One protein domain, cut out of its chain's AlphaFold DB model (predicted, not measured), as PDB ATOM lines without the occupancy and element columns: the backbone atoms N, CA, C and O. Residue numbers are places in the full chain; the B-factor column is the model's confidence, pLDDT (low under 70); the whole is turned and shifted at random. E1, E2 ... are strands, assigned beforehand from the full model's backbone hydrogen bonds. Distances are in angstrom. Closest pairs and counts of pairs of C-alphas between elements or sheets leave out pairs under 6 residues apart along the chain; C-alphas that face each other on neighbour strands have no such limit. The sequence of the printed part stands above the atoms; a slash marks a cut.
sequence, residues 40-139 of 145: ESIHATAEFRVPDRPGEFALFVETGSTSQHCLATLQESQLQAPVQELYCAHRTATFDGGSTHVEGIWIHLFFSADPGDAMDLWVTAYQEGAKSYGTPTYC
ATOM      1  N   GLU A  40     242.388 290.718 187.222       96.00
ATOM      2  CA  GLU A  40     243.077 290.530 188.504       96.00
ATOM      3  C   GLU A  40     244.420 291.258 188.509       96.00
ATOM      4  O   GLU A  40     245.090 291.363 187.480       96.00
ATOM      5  N   SER A  41     244.805 291.763 189.681       96.88
ATOM      6  CA  SER A  41     246.118 292.353 189.919       96.88
ATOM      7  C   SER A  41     247.063 291.281 190.451       96.88
ATOM      8  O   SER A  41     246.977 290.880 191.607       96.88
ATOM      9  N   ILE A  42     247.972 290.820 189.604       96.62
ATOM     10  CA  ILE A  42     248.929 289.763 189.914       96.62
ATOM     11  C   ILE A  42     250.225 290.378 190.430       96.62
ATOM     12  O   ILE A  42     250.832 291.220 189.766       96.62
ATOM     13  N   HIS A  43     250.658 289.930 191.605       96.19
ATOM     14  CA  HIS A  43     251.925 290.337 192.202       96.19
ATOM     15  C   HIS A  43     253.071 289.488 191.649       96.19
ATOM     16  O   HIS A  43     253.084 288.272 191.830       96.19
ATOM     17  N   ALA A  44     254.022 290.122 190.970       95.12
ATOM     18  CA  ALA A  44     255.251 289.505 190.499       95.12
ATOM     19  C   ALA A  44     256.423 289.982 191.367       95.12
ATOM     20  O   ALA A  44     256.694 291.180 191.458       95.12
ATOM     21  N   THR A  45     257.120 289.035 191.988       95.38
ATOM     22  CA  THR A  45     258.299 289.262 192.831       95.38
ATOM     23  C   THR A  45     259.525 288.558 192.243       95.38
ATOM     24  O   THR A  45     259.446 287.837 191.241       95.38
ATOM     25  N   ALA A  46     260.681 288.735 192.888       95.06
ATOM     26  CA  ALA A  46     261.933 288.103 192.480       95.06
ATOM     27  C   ALA A  46     261.892 286.557 192.421       95.06
ATOM     28  O   ALA A  46     262.742 285.958 191.762       95.06
ATOM     29  N   GLU A  47     260.912 285.900 193.054       94.56
ATOM     30  CA  GLU A  47     260.776 284.434 193.051       94.56
ATOM     31  C   GLU A  47     260.390 283.852 191.685       94.56
ATOM     32  O   GLU A  47     260.653 282.681 191.421       94.56
ATOM     33  N   PHE A  48     259.824 284.672 190.793       95.44
ATOM     34  CA  PHE A  48     259.458 284.259 189.435       95.44
ATOM     35  C   PHE A  48     260.601 284.419 188.425       95.44
ATOM     36  O   PHE A  48     260.381 284.279 187.219       95.44
ATOM     37  N   ARG A  49     261.813 284.753 188.890       95.19
ATOM     38  CA  ARG A  49     262.996 284.908 188.038       95.19
ATOM     39  C   ARG A  49     263.341 283.577 187.378       95.19
ATOM     40  O   ARG A  49     263.469 282.553 188.047       95.19
ATOM     41  N   VAL A  50     263.564 283.605 186.069       93.88
ATOM     42  CA  VAL A  50     264.017 282.429 185.329       93.88
ATOM     43  C   VAL A  50     265.485 282.129 185.685       93.88
ATOM     44  O   VAL A  50     266.328 283.026 185.572       93.88
ATOM     45  N   PRO A  51     265.838 280.888 186.089       90.31
ATOM     46  CA  PRO A  51     267.218 280.482 186.299       90.31
ATOM     47  C   PRO A  51     268.078 280.796 185.079       90.31
ATOM     48  O   PRO A  51     267.638 280.664 183.936       90.31
ATOM     49  N   ASP A  52     269.301 281.254 185.335       92.81
ATOM     50  CA  ASP A  52     270.294 281.631 184.325       92.81
ATOM     51  C   ASP A  52     269.926 282.845 183.443       92.81
ATOM     52  O   ASP A  52     270.739 283.269 182.620       92.81
ATOM     53  N   ARG A  53     268.738 283.450 183.619       94.75
ATOM     54  CA  ARG A  53     268.253 284.596 182.829       94.75
ATOM     55  C   ARG A  53     267.688 285.688 183.748       94.75
ATOM     56  O   ARG A  53     266.479 285.834 183.872       94.75
ATOM     57  N   PRO A  54     268.556 286.493 184.393       93.62
ATOM     58  CA  PRO A  54     268.158 287.380 185.491       93.62
ATOM     59  C   PRO A  54     267.242 288.549 185.092       93.62
ATOM     60  O   PRO A  54     266.606 289.146 185.954       93.62
ATOM     61  N   GLY A  55     267.148 288.871 183.799       96.31
ATOM     62  CA  GLY A  55     266.194 289.850 183.266       96.31
ATOM     63  C   GLY A  55     264.844 289.254 182.851       96.31
ATOM     64  O   GLY A  55     264.005 289.989 182.338       96.31
ATOM     65  N   GLU A  56     264.628 287.949 183.024       96.25
ATOM     66  CA  GLU A  56     263.403 287.262 182.613       96.25
ATOM     67  C   GLU A  56     262.622 286.767 183.828       96.25
ATOM     68  O   GLU A  56     263.173 286.119 184.720       96.25
ATOM     69  N   PHE A  57     261.321 287.056 183.849       95.62
ATOM     70  CA  PHE A  57     260.418 286.629 184.917       95.62
ATOM     71  C   PHE A  57     259.184 285.998 184.319       95.62
ATOM     72  O   PHE A  57     258.547 286.577 183.438       95.62
ATOM     73  N   ALA A  58     258.835 284.818 184.807       95.06
ATOM     74  CA  ALA A  58     257.774 284.040 184.214       95.06
ATOM     75  C   ALA A  58     256.912 283.389 185.288       95.06
ATOM     76  O   ALA A  58     257.414 282.739 186.203       95.06
ATOM     77  N   LEU A  59     255.605 283.579 185.171       95.06
ATOM     78  CA  LEU A  59     254.641 283.091 186.142       95.06
ATOM     79  C   LEU A  59     253.414 282.520 185.436       95.06
ATOM     80  O   LEU A  59     252.972 283.011 184.394       95.06
ATOM     81  N   PHE A  60     252.864 281.476 186.036       95.75
ATOM     82  CA  PHE A  60     251.606 280.864 185.660       95.75
ATOM     83  C   PHE A  60     250.522 281.281 186.648       95.75
ATOM     84  O   PHE A  60     250.747 281.305 187.856       95.75
ATOM     85  N   VAL A  61     249.336 281.586 186.131       96.38
ATOM     86  CA  VAL A  61     248.150 281.870 186.937       96.38
ATOM     87  C   VAL A  61     247.015 280.999 186.434       96.38
ATOM     88  O   VAL A  61     246.589 281.128 185.286       96.38
ATOM     89  N   GLU A  62     246.525 280.108 187.294       95.94
ATOM     90  CA  GLU A  62     245.337 279.306 187.011       95.94
ATOM     91  C   GLU A  62     244.128 280.215 186.794       95.94
ATOM     92  O   GLU A  62     243.869 281.116 187.593       95.94
ATOM     93  N   THR A  63     243.357 279.937 185.744       96.38
ATOM     94  CA  THR A  63     242.120 280.672 185.454       96.38
ATOM     95  C   THR A  63     240.905 279.782 185.224       96.38
ATOM     96  O   THR A  63     239.761 280.251 185.248       96.38
ATOM     97  N   GLY A  64     241.135 278.498 184.939       95.00
ATOM     98  CA  GLY A  64     240.098 277.554 184.541       95.00
ATOM     99  C   GLY A  64     239.486 277.837 183.161       95.00
ATOM    100  O   GLY A  64     238.415 277.280 182.871       95.00
ATOM    101  N   SER A  65     240.126 278.685 182.339       95.25
ATOM    102  CA  SER A  65     239.718 279.025 180.968       95.25
ATOM    103  C   SER A  65     240.696 278.502 179.920       95.25
ATOM    104  O   SER A  65     241.907 278.661 180.040       95.25
ATOM    105  N   THR A  66     240.143 277.952 178.839       96.12
ATOM    106  CA  THR A  66     240.881 277.487 177.657       96.12
ATOM    107  C   THR A  66     241.001 278.553 176.560       96.12
ATOM    108  O   THR A  66     241.529 278.271 175.480       96.12
ATOM    109  N   SER A  67     240.481 279.770 176.782       96.12
ATOM    110  CA  SER A  67     240.540 280.834 175.771       96.12
ATOM    111  C   SER A  67     241.980 281.267 175.518       96.12
ATOM    112  O   SER A  67     242.739 281.515 176.451       96.12
ATOM    113  N   GLN A  68     242.340 281.431 174.248       96.88
ATOM    114  CA  GLN A  68     243.634 281.986 173.837       96.88
ATOM    115  C   GLN A  68     243.684 283.516 173.975       96.88
ATOM    116  O   GLN A  68     244.738 284.123 173.803       96.88
ATOM    117  N   HIS A  69     242.544 284.154 174.247       96.75
ATOM    118  CA  HIS A  69     242.435 285.601 174.344       96.75
ATOM    119  C   HIS A  69     242.770 286.056 175.758       96.75
ATOM    120  O   HIS A  69     241.953 285.943 176.676       96.75
ATOM    121  N   CYS A  70     243.972 286.599 175.920       96.88
ATOM    122  CA  CYS A  70     244.379 287.236 177.156       96.88
ATOM    123  C   CYS A  70     245.057 288.583 176.909       96.88
ATOM    124  O   CYS A  70     245.573 288.869 175.829       96.88
ATOM    125  N   LEU A  71     245.001 289.424 177.931       97.38
ATOM    126  CA  LEU A  71     245.606 290.742 177.982       97.38
ATOM    127  C   LEU A  71     246.322 290.855 179.320       97.38
ATOM    128  O   LEU A  71     245.754 290.518 180.355       97.38
ATOM    129  N   ALA A  72     247.544 291.360 179.304       97.50
ATOM    130  CA  ALA A  72     248.242 291.757 180.510       97.50
ATOM    131  C   ALA A  72     248.775 293.178 180.323       97.50
ATOM    132  O   ALA A  72     249.147 293.574 179.218       97.50
ATOM    133  N   THR A  73     248.772 293.957 181.396       97.12
ATOM    134  CA  THR A  73     249.278 295.329 181.418       97.12
ATOM    135  C   THR A  73     250.042 295.566 182.703       97.12
ATOM    136  O   THR A  73     249.648 295.093 183.768       97.12
ATOM    137  N   LEU A  74     251.116 296.339 182.613       96.25
ATOM    138  CA  LEU A  74     251.879 296.762 183.779       96.25
ATOM    139  C   LEU A  74     251.121 297.848 184.538       96.25
ATOM    140  O   LEU A  74     250.568 298.762 183.924       96.25
ATOM    141  N   GLN A  75     251.126 297.760 185.864       93.38
ATOM    142  CA  GLN A  75     250.795 298.901 186.712       93.38
ATOM    143  C   GLN A  75     252.004 299.834 186.847       93.38
ATOM    144  O   GLN A  75     253.090 299.557 186.328       93.38
ATOM    145  N   GLU A  76     251.815 300.962 187.533       86.88
ATOM    146  CA  GLU A  76     252.918 301.868 187.843       86.88
ATOM    147  C   GLU A  76     254.011 301.130 188.626       86.88
ATOM    148  O   GLU A  76     253.751 300.478 189.636       86.88
ATOM    149  N   SER A  77     255.247 301.242 188.144       84.56
ATOM    150  CA  SER A  77     256.420 300.615 188.741       84.56
ATOM    151  C   SER A  77     257.490 301.663 189.015       84.56
ATOM    152  O   SER A  77     257.710 302.563 188.206       84.56
ATOM    153  N   GLN A  78     258.174 301.529 190.153       83.38
ATOM    154  CA  GLN A  78     259.346 302.336 190.512       83.38
ATOM    155  C   GLN A  78     260.662 301.568 190.305       83.38
ATOM    156  O   GLN A  78     261.699 301.942 190.856       83.38
ATOM    157  N   LEU A  79     260.629 300.472 189.540       86.06
ATOM    158  CA  LEU A  79     261.811 299.660 189.280       86.06
ATOM    159  C   LEU A  79     262.842 300.432 188.451       86.06
ATOM    160  O   LEU A  79     262.510 301.157 187.514       86.06
ATOM    161  N   GLN A  80     264.118 300.249 188.796       84.31
ATOM    162  CA  GLN A  80     265.232 300.889 188.090       84.31
ATOM    163  C   GLN A  80     265.417 300.322 186.678       84.31
ATOM    164  O   GLN A  80     265.801 301.053 185.765       84.31
ATOM    165  N   ALA A  81     265.141 299.029 186.500       90.12
ATOM    166  CA  ALA A  81     265.118 298.380 185.199       90.12
ATOM    167  C   ALA A  81     263.676 298.393 184.655       90.12
ATOM    168  O   ALA A  81     262.801 297.792 185.282       90.12
ATOM    169  N   PRO A  82     263.395 299.056 183.520       92.00
ATOM    170  CA  PRO A  82     262.085 298.983 182.890       92.00
ATOM    171  C   PRO A  82     261.841 297.610 182.254       92.00
ATOM    172  O   PRO A  82     262.751 296.974 181.710       92.00
ATOM    173  N   VAL A  83     260.577 297.195 182.256       95.50
ATOM    174  CA  VAL A  83     260.095 296.085 181.429       95.50
ATOM    175  C   VAL A  83     260.103 296.544 179.969       95.50
ATOM    176  O   VAL A  83     259.479 297.548 179.629       95.50
ATOM    177  N   GLN A  84     260.827 295.828 179.112       96.75
ATOM    178  CA  GLN A  84     260.856 296.061 177.666       96.75
ATOM    179  C   GLN A  84     259.695 295.362 176.966       96.75
ATOM    180  O   GLN A  84     259.055 295.946 176.096       96.75
ATOM    181  N   GLU A  85     259.429 294.116 177.354       97.56
ATOM    182  CA  GLU A  85     258.410 293.284 176.725       97.56
ATOM    183  C   GLU A  85     257.595 292.555 177.789       97.56
ATOM    184  O   GLU A  85     258.121 292.085 178.801       97.56
ATOM    185  N   LEU A  86     256.292 292.458 177.545       97.44
ATOM    186  CA  LEU A  86     255.358 291.704 178.363       97.44
ATOM    187  C   LEU A  86     254.469 290.884 177.433       97.44
ATOM    188  O   LEU A  86     253.812 291.422 176.543       97.44
ATOM    189  N   TYR A  87     254.445 289.579 177.673       97.25
ATOM    190  CA  TYR A  87     253.616 288.633 176.945       97.25
ATOM    191  C   TYR A  87     252.618 287.974 177.881       97.25
ATOM    192  O   TYR A  87     252.929 287.669 179.032       97.25
ATOM    193  N   CYS A  88     251.438 287.703 177.339       96.69
ATOM    194  CA  CYS A  88     250.439 286.843 177.942       96.69
ATOM    195  C   CYS A  88     250.056 285.771 176.921       96.69
ATOM    196  O   CYS A  88     249.818 286.087 175.754       96.69
ATOM    197  N   ALA A  89     249.997 284.516 177.352       96.25
ATOM    198  CA  ALA A  89     249.508 283.418 176.532       96.25
ATOM    199  C   ALA A  89     248.741 282.410 177.387       96.25
ATOM    200  O   ALA A  89     249.097 282.179 178.538       96.25
ATOM    201  N   HIS A  90     247.727 281.767 176.817       95.75
ATOM    202  CA  HIS A  90     247.123 280.587 177.436       95.75
ATOM    203  C   HIS A  90     248.137 279.446 177.528       95.75
ATOM    204  O   HIS A  90     248.927 279.243 176.601       95.75
ATOM    205  N   ARG A  91     248.092 278.692 178.633       93.94
ATOM    206  CA  ARG A  91     248.775 277.405 178.776       93.94
ATOM    207  C   ARG A  91     247.976 276.424 179.627       93.94
ATOM    208  O   ARG A  91     247.294 276.810 180.575       93.94
ATOM    209  N   THR A  92     248.161 275.143 179.321       93.19
ATOM    210  CA  THR A  92     247.804 274.036 180.208       93.19
ATOM    211  C   THR A  92     249.043 273.656 181.014       93.19
ATOM    212  O   THR A  92     250.004 273.102 180.475       93.19
ATOM    213  N   ALA A  93     249.035 273.999 182.296       90.44
ATOM    214  CA  ALA A  93     250.024 273.553 183.260       90.44
ATOM    215  C   ALA A  93     249.741 272.104 183.658       90.44
ATOM    216  O   ALA A  93     248.584 271.690 183.735       90.44
ATOM    217  N   THR A  94     250.792 271.338 183.924       89.75
ATOM    218  CA  THR A  94     250.660 269.975 184.438       89.75
ATOM    219  C   THR A  94     251.329 269.915 185.795       89.75
ATOM    220  O   THR A  94     252.476 270.312 185.860       89.75
ATOM    221  N   PHE A  95     250.633 269.439 186.822       83.50
ATOM    222  CA  PHE A  95     251.104 269.278 188.196       83.50
ATOM    223  C   PHE A  95     251.134 267.794 188.584       83.50
ATOM    224  O   PHE A  95     250.666 266.922 187.837       83.50
ATOM    225  N   ASP A  96     251.674 267.498 189.769       84.44
ATOM    226  CA  ASP A  96     251.671 266.159 190.373       84.44
ATOM    227  C   ASP A  96     252.282 265.089 189.450       84.44
ATOM    228  O   ASP A  96     251.721 264.004 189.250       84.44
ATOM    229  N   GLY A  97     253.414 265.427 188.820       80.06
ATOM    230  CA  GLY A  97     254.166 264.518 187.953       80.06
ATOM    231  C   GLY A  97     253.415 264.076 186.697       80.06
ATOM    232  O   GLY A  97     253.656 262.974 186.207       80.06
ATOM    233  N   GLY A  98     252.480 264.887 186.194       83.00
ATOM    234  CA  GLY A  98     251.745 264.569 184.969       83.00
ATOM    235  C   GLY A  98     250.238 264.403 185.140       83.00
ATOM    236  O   GLY A  98     249.529 264.310 184.143       83.00
ATOM    237  N   SER A  99     249.750 264.279 186.376       85.25
ATOM    238  CA  SER A  99     248.404 263.754 186.641       85.25
ATOM    239  C   SER A  99     247.316 264.823 186.737       85.25
ATOM    240  O   SER A  99     246.152 264.535 186.451       85.25
ATOM    241  N   THR A 100     247.689 266.052 187.081       89.56
ATOM    242  CA  THR A 100     246.754 267.168 187.229       89.56
ATOM    243  C   THR A 100     247.009 268.176 186.118       89.56
ATOM    244  O   THR A 100     248.108 268.704 186.015       89.56
ATOM    245  N   HIS A 101     246.007 268.476 185.291       91.31
ATOM    246  CA  HIS A 101     246.107 269.514 184.261       91.31
ATOM    247  C   HIS A 101     245.271 270.724 184.650       91.31
ATOM    248  O   HIS A 101     244.095 270.588 184.992       91.31
ATOM    249  N   VAL A 102     245.877 271.903 184.579       93.81
ATOM    250  CA  VAL A 102     245.264 273.157 185.002       93.81
ATOM    251  C   VAL A 102     245.357 274.171 183.876       93.81
ATOM    252  O   VAL A 102     246.422 274.411 183.311       93.81
ATOM    253  N   GLU A 103     244.221 274.777 183.559       95.25
ATOM    254  CA  GLU A 103     244.099 275.786 182.512       95.25
ATOM    255  C   GLU A 103     244.359 277.176 183.089       95.25
ATOM    256  O   GLU A 103     243.776 277.555 184.112       95.25
ATOM    257  N   GLY A 104     245.220 277.950 182.435       95.56
ATOM    258  CA  GLY A 104     245.591 279.270 182.922       95.56
ATOM    259  C   GLY A 104     246.304 280.131 181.895       95.56
ATOM    260  O   GLY A 104     246.355 279.823 180.701       95.56
ATOM    261  N   ILE A 105     246.869 281.226 182.389       96.44
ATOM    262  CA  ILE A 105     247.713 282.130 181.614       96.44
ATOM    263  C   ILE A 105     249.157 282.061 182.085       96.44
ATOM    264  O   ILE A 105     249.456 281.939 183.269       96.44
ATOM    265  N   TRP A 106     250.053 282.179 181.120       95.94
ATOM    266  CA  TRP A 106     251.477 282.367 181.291       95.94
ATOM    267  C   TRP A 106     251.809 283.827 181.010       95.94
ATOM    268  O   TRP A 106     251.591 284.306 179.893       95.94
ATOM    269  N   ILE A 107     252.333 284.525 182.015       96.94
ATOM    270  CA  ILE A 107     252.798 285.906 181.893       96.94
ATOM    271  C   ILE A 107     254.323 285.880 181.884       96.94
ATOM    272  O   ILE A 107     254.942 285.335 182.798       96.94
ATOM    273  N   HIS A 108     254.920 286.463 180.846       96.81
ATOM    274  CA  HIS A 108     256.369 286.521 180.673       96.81
ATOM    275  C   HIS A 108     256.819 287.973 180.533       96.81
ATOM    276  O   HIS A 108     256.376 288.683 179.628       96.81
ATOM    277  N   LEU A 109     257.684 288.401 181.444       96.94
ATOM    278  CA  LEU A 109     258.239 289.742 181.543       96.94
ATOM    279  C   LEU A 109     259.715 289.705 181.146       96.94
ATOM    280  O   LEU A 109     260.484 288.911 181.691       96.94
ATOM    281  N   PHE A 110     260.108 290.608 180.253       97.44
ATOM    282  CA  PHE A 110     261.496 290.814 179.854       97.44
ATOM    283  C   PHE A 110     261.926 292.217 180.261       97.44
ATOM    284  O   PHE A 110     261.389 293.211 179.770       97.44
ATOM    285  N   PHE A 111     262.895 292.305 181.161       97.31
ATOM    286  CA  PHE A 111     263.479 293.556 181.621       97.31
ATOM    287  C   PHE A 111     264.707 293.934 180.795       97.31
ATOM    288  O   PHE A 111     265.424 293.078 180.279       97.31
ATOM    289  N   SER A 112     265.000 295.233 180.715       96.06
ATOM    290  CA  SER A 112     266.200 295.726 180.022       96.06
ATOM    291  C   SER A 112     267.520 295.361 180.708       96.06
ATOM    292  O   SER A 112     268.584 295.471 180.101       96.06
ATOM    293  N   ALA A 113     267.452 295.027 181.994       95.44
ATOM    294  CA  ALA A 113     268.546 294.619 182.866       95.44
ATOM    295  C   ALA A 113     267.952 293.833 184.050       95.44
ATOM    296  O   ALA A 113     266.736 293.830 184.228       95.44
ATOM    297  N   ASP A 114     268.786 293.196 184.871       95.56
ATOM    298  CA  ASP A 114     268.330 292.553 186.111       95.56
ATOM    299  C   ASP A 114     267.717 293.603 187.070       95.56
ATOM    300  O   ASP A 114     268.425 294.538 187.461       95.56
ATOM    301  N   PRO A 115     266.425 293.495 187.447       94.75
ATOM    302  CA  PRO A 115     265.791 294.416 188.391       94.75
ATOM    303  C   PRO A 115     266.236 294.196 189.850       94.75
ATOM    304  O   PRO A 115     265.866 294.985 190.720       94.75
ATOM    305  N   GLY A 116     267.032 293.159 190.129       93.94
ATOM    306  CA  GLY A 116     267.548 292.826 191.453       93.94
ATOM    307  C   GLY A 116     266.546 292.071 192.328       93.94
ATOM    308  O   GLY A 116     265.428 291.757 191.923       93.94
ATOM    309  N   ASP A 117     266.963 291.732 193.548       94.06
ATOM    310  CA  ASP A 117     266.175 290.884 194.462       94.06
ATOM    311  C   ASP A 117     265.032 291.637 195.159       94.06
ATOM    312  O   ASP A 117     264.129 291.022 195.719       94.06
ATOM    313  N   ALA A 118     265.041 292.969 195.088       90.88
ATOM    314  CA  ALA A 118     263.958 293.833 195.554       90.88
ATOM    315  C   ALA A 118     262.888 294.075 194.469       90.88
ATOM    316  O   ALA A 118     262.173 295.073 194.528       90.88
ATOM    317  N   MET A 119     262.818 293.209 193.450       93.31
ATOM    318  CA  MET A 119     261.822 293.316 192.390       93.31
ATOM    319  C   MET A 119     260.412 293.160 192.969       93.31
ATOM    320  O   MET A 119     260.100 292.155 193.611       93.31
ATOM    321  N   ASP A 120     259.587 294.175 192.722       94.06
ATOM    322  CA  ASP A 120     258.198 294.285 193.149       94.06
ATOM    323  C   ASP A 120     257.398 294.954 192.021       94.06
ATOM    324  O   ASP A 120     257.635 296.116 191.667       94.06
ATOM    325  N   LEU A 121     256.509 294.189 191.389       95.25
ATOM    326  CA  LEU A 121     255.743 294.621 190.229       95.25
ATOM    327  C   LEU A 121     254.323 294.065 190.289       95.25
ATOM    328  O   LEU A 121     254.106 292.900 190.608       95.25
ATOM    329  N   TRP A 122     253.356 294.882 189.890       96.50
ATOM    330  CA  TRP A 122     251.971 294.456 189.743       96.50
ATOM    331  C   TRP A 122     251.580 294.428 188.268       96.50
ATOM    332  O   TRP A 122     251.789 295.391 187.526       96.50
ATOM    333  N   VAL A 123     251.009 293.306 187.842       97.12
ATOM    334  CA  VAL A 123     250.524 293.080 186.481       97.12
ATOM    335  C   VAL A 123     249.016 292.906 186.536       97.12
ATOM    336  O   VAL A 123     248.516 291.968 187.143       97.12
ATOM    337  N   THR A 124     248.271 293.781 185.873       97.69
ATOM    338  CA  THR A 124     246.839 293.552 185.668       97.69
ATOM    339  C   THR A 124     246.668 292.563 184.526       97.69
ATOM    340  O   THR A 124     247.133 292.830 183.419       97.69
ATOM    341  N   ALA A 125     245.993 291.444 184.771       97.44
ATOM    342  CA  ALA A 125     245.713 290.443 183.753       97.44
ATOM    343  C   ALA A 125     244.217 290.231 183.542       97.44
ATOM    344  O   ALA A 125     243.391 290.400 184.437       97.44
ATOM    345  N   TYR A 126     243.899 289.834 182.320       97.25
ATOM    346  CA  TYR A 126     242.587 289.432 181.870       97.25
ATOM    347  C   TYR A 126     242.719 288.219 180.951       97.25
ATOM    348  O   TYR A 126     243.568 288.209 180.058       97.25
ATOM    349  N   GLN A 127     241.835 287.241 181.101       97.31
ATOM    350  CA  GLN A 127     241.607 286.196 180.114       97.31
ATOM    351  C   GLN A 127     240.109 286.021 179.893       97.31
ATOM    352  O   GLN A 127     239.315 285.955 180.835       97.31
ATOM    353  N   GLU A 128     239.714 285.916 178.629       94.88
ATOM    354  CA  GLU A 128     238.324 285.664 178.285       94.88
ATOM    355  C   GLU A 128     237.852 284.326 178.867       94.88
ATOM    356  O   GLU A 128     238.522 283.297 178.762       94.88
ATOM    357  N   GLY A 129     236.684 284.337 179.509       93.56
ATOM    358  CA  GLY A 129     236.100 283.142 180.114       93.56
ATOM    359  C   GLY A 129     236.810 282.642 181.378       93.56
ATOM    360  O   GLY A 129     236.489 281.542 181.827       93.56
ATOM    361  N   ALA A 130     237.749 283.411 181.950       95.38
ATOM    362  CA  ALA A 130     238.344 283.105 183.252       95.38
ATOM    363  C   ALA A 130     237.255 282.913 184.318       95.38
ATOM    364  O   ALA A 130     236.317 283.707 184.424       95.38
ATOM    365  N   LYS A 131     237.377 281.840 185.105       93.75
ATOM    366  CA  LYS A 131     236.451 281.513 186.202       93.75
ATOM    367  C   LYS A 131     236.908 282.130 187.520       93.75
ATOM    368  O   LYS A 131     236.082 282.514 188.343       93.75
ATOM    369  N   SER A 132     238.219 282.205 187.702       94.44
ATOM    370  CA  SER A 132     238.919 282.778 188.850       94.44
ATOM    371  C   SER A 132     240.340 283.142 188.424       94.44
ATOM    372  O   SER A 132     240.716 282.869 187.290       94.44
ATOM    373  N   TYR A 133     241.125 283.731 189.321       95.75
ATOM    374  CA  TYR A 133     242.576 283.830 189.179       95.75
ATOM    375  C   TYR A 133     243.200 283.210 190.427       95.75
ATOM    376  O   TYR A 133     242.856 283.591 191.545       95.75
ATOM    377  N   GLY A 134     244.025 282.187 190.228       95.25
ATOM    378  CA  GLY A 134     244.735 281.499 191.303       95.25
ATOM    379  C   GLY A 134     245.948 282.281 191.806       95.25
ATOM    380  O   GLY A 134     246.298 283.341 191.288       95.25
ATOM    381  N   THR A 135     246.627 281.724 192.807       95.19
ATOM    382  CA  THR A 135     247.928 282.239 193.246       95.19
ATOM    383  C   THR A 135     248.960 282.052 192.129       95.19
ATOM    384  O   THR A 135     249.041 280.950 191.580       95.19
ATOM    385  N   PRO A 136     249.761 283.078 191.794       95.75
ATOM    386  CA  PRO A 136     250.835 282.944 190.821       95.75
ATOM    387  C   PRO A 136     251.868 281.905 191.248       95.75
ATOM    388  O   PRO A 136     252.281 281.866 192.406       95.75
ATOM    389  N   THR A 137     252.308 281.078 190.306       93.44
ATOM    390  CA  THR A 137     253.343 280.069 190.538       93.44
ATOM    391  C   THR A 137     254.417 280.139 189.466       93.44
ATOM    392  O   THR A 137     254.154 280.411 188.293       93.44
ATOM    393  N   TYR A 138     255.661 279.891 189.862       89.06
ATOM    394  CA  TYR A 138     256.740 279.711 188.903       89.06
ATOM    395  C   TYR A 138     256.597 278.342 188.234       89.06
ATOM    396  O   TYR A 138     256.565 277.324 188.921       89.06
ATOM    397  N   CYS A 139     256.516 278.305 186.903       77.00
ATOM    398  CA  CYS A 139     256.321 277.051 186.176       77.00
ATOM    399  C   CYS A 139     257.137 276.988 184.885       77.00
ATOM    400  O   CYS A 139     256.646 277.183 183.777       77.00
TER     401      CYS A 139
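Overview. This is residues 40 to 139 of the 145 residues of an uncharacterized protein of Chloroflexi bacterium (UniProt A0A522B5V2). Two three-stranded sheets lie face to face as a sandwich, their strands crossed at 48 degrees, with the E4-E5 hairpin bending near its tip. The printed part has 100 residues and six named strands, E1 to E6, with no named helix: all strand. The antiparallel sheets run E1 E6 E3 and E2 E5 E4. The whole is compact, with radius of gyration of the C-alphas 13.3 A and spans of 38 by 28 by 18 A.

Arrangement. E1, residues 40 to 45, neighbours E6, residues 120 to 127; N 42 and O 123 are 2.8 A apart. E2, residues 53 to 62, neighbours E5, residues 100 to 111; N 59 and O 107 are 3.0 A apart. E3, residues 70 to 74, neighbours E6. E4, residues 83 to 95, forms a hairpin with E5. Between the sheets, the closest C-alphas of E3 and E4 are Ala 72 and Cys 88, 6.0 A.

Along the chain. E1 begins at C-alpha 40 (243.077, 290.530, 188.504). E4, 29.1 A long, bends by 74 degrees at residue 92; E5, 31.7 A, by 67 degrees at 103. E6 ends at C-alpha 127 (241.607, 286.196, 180.114).

Size, cuts and confidence. The printed part has no cut, and no printed residue is under 70 in pLDDT.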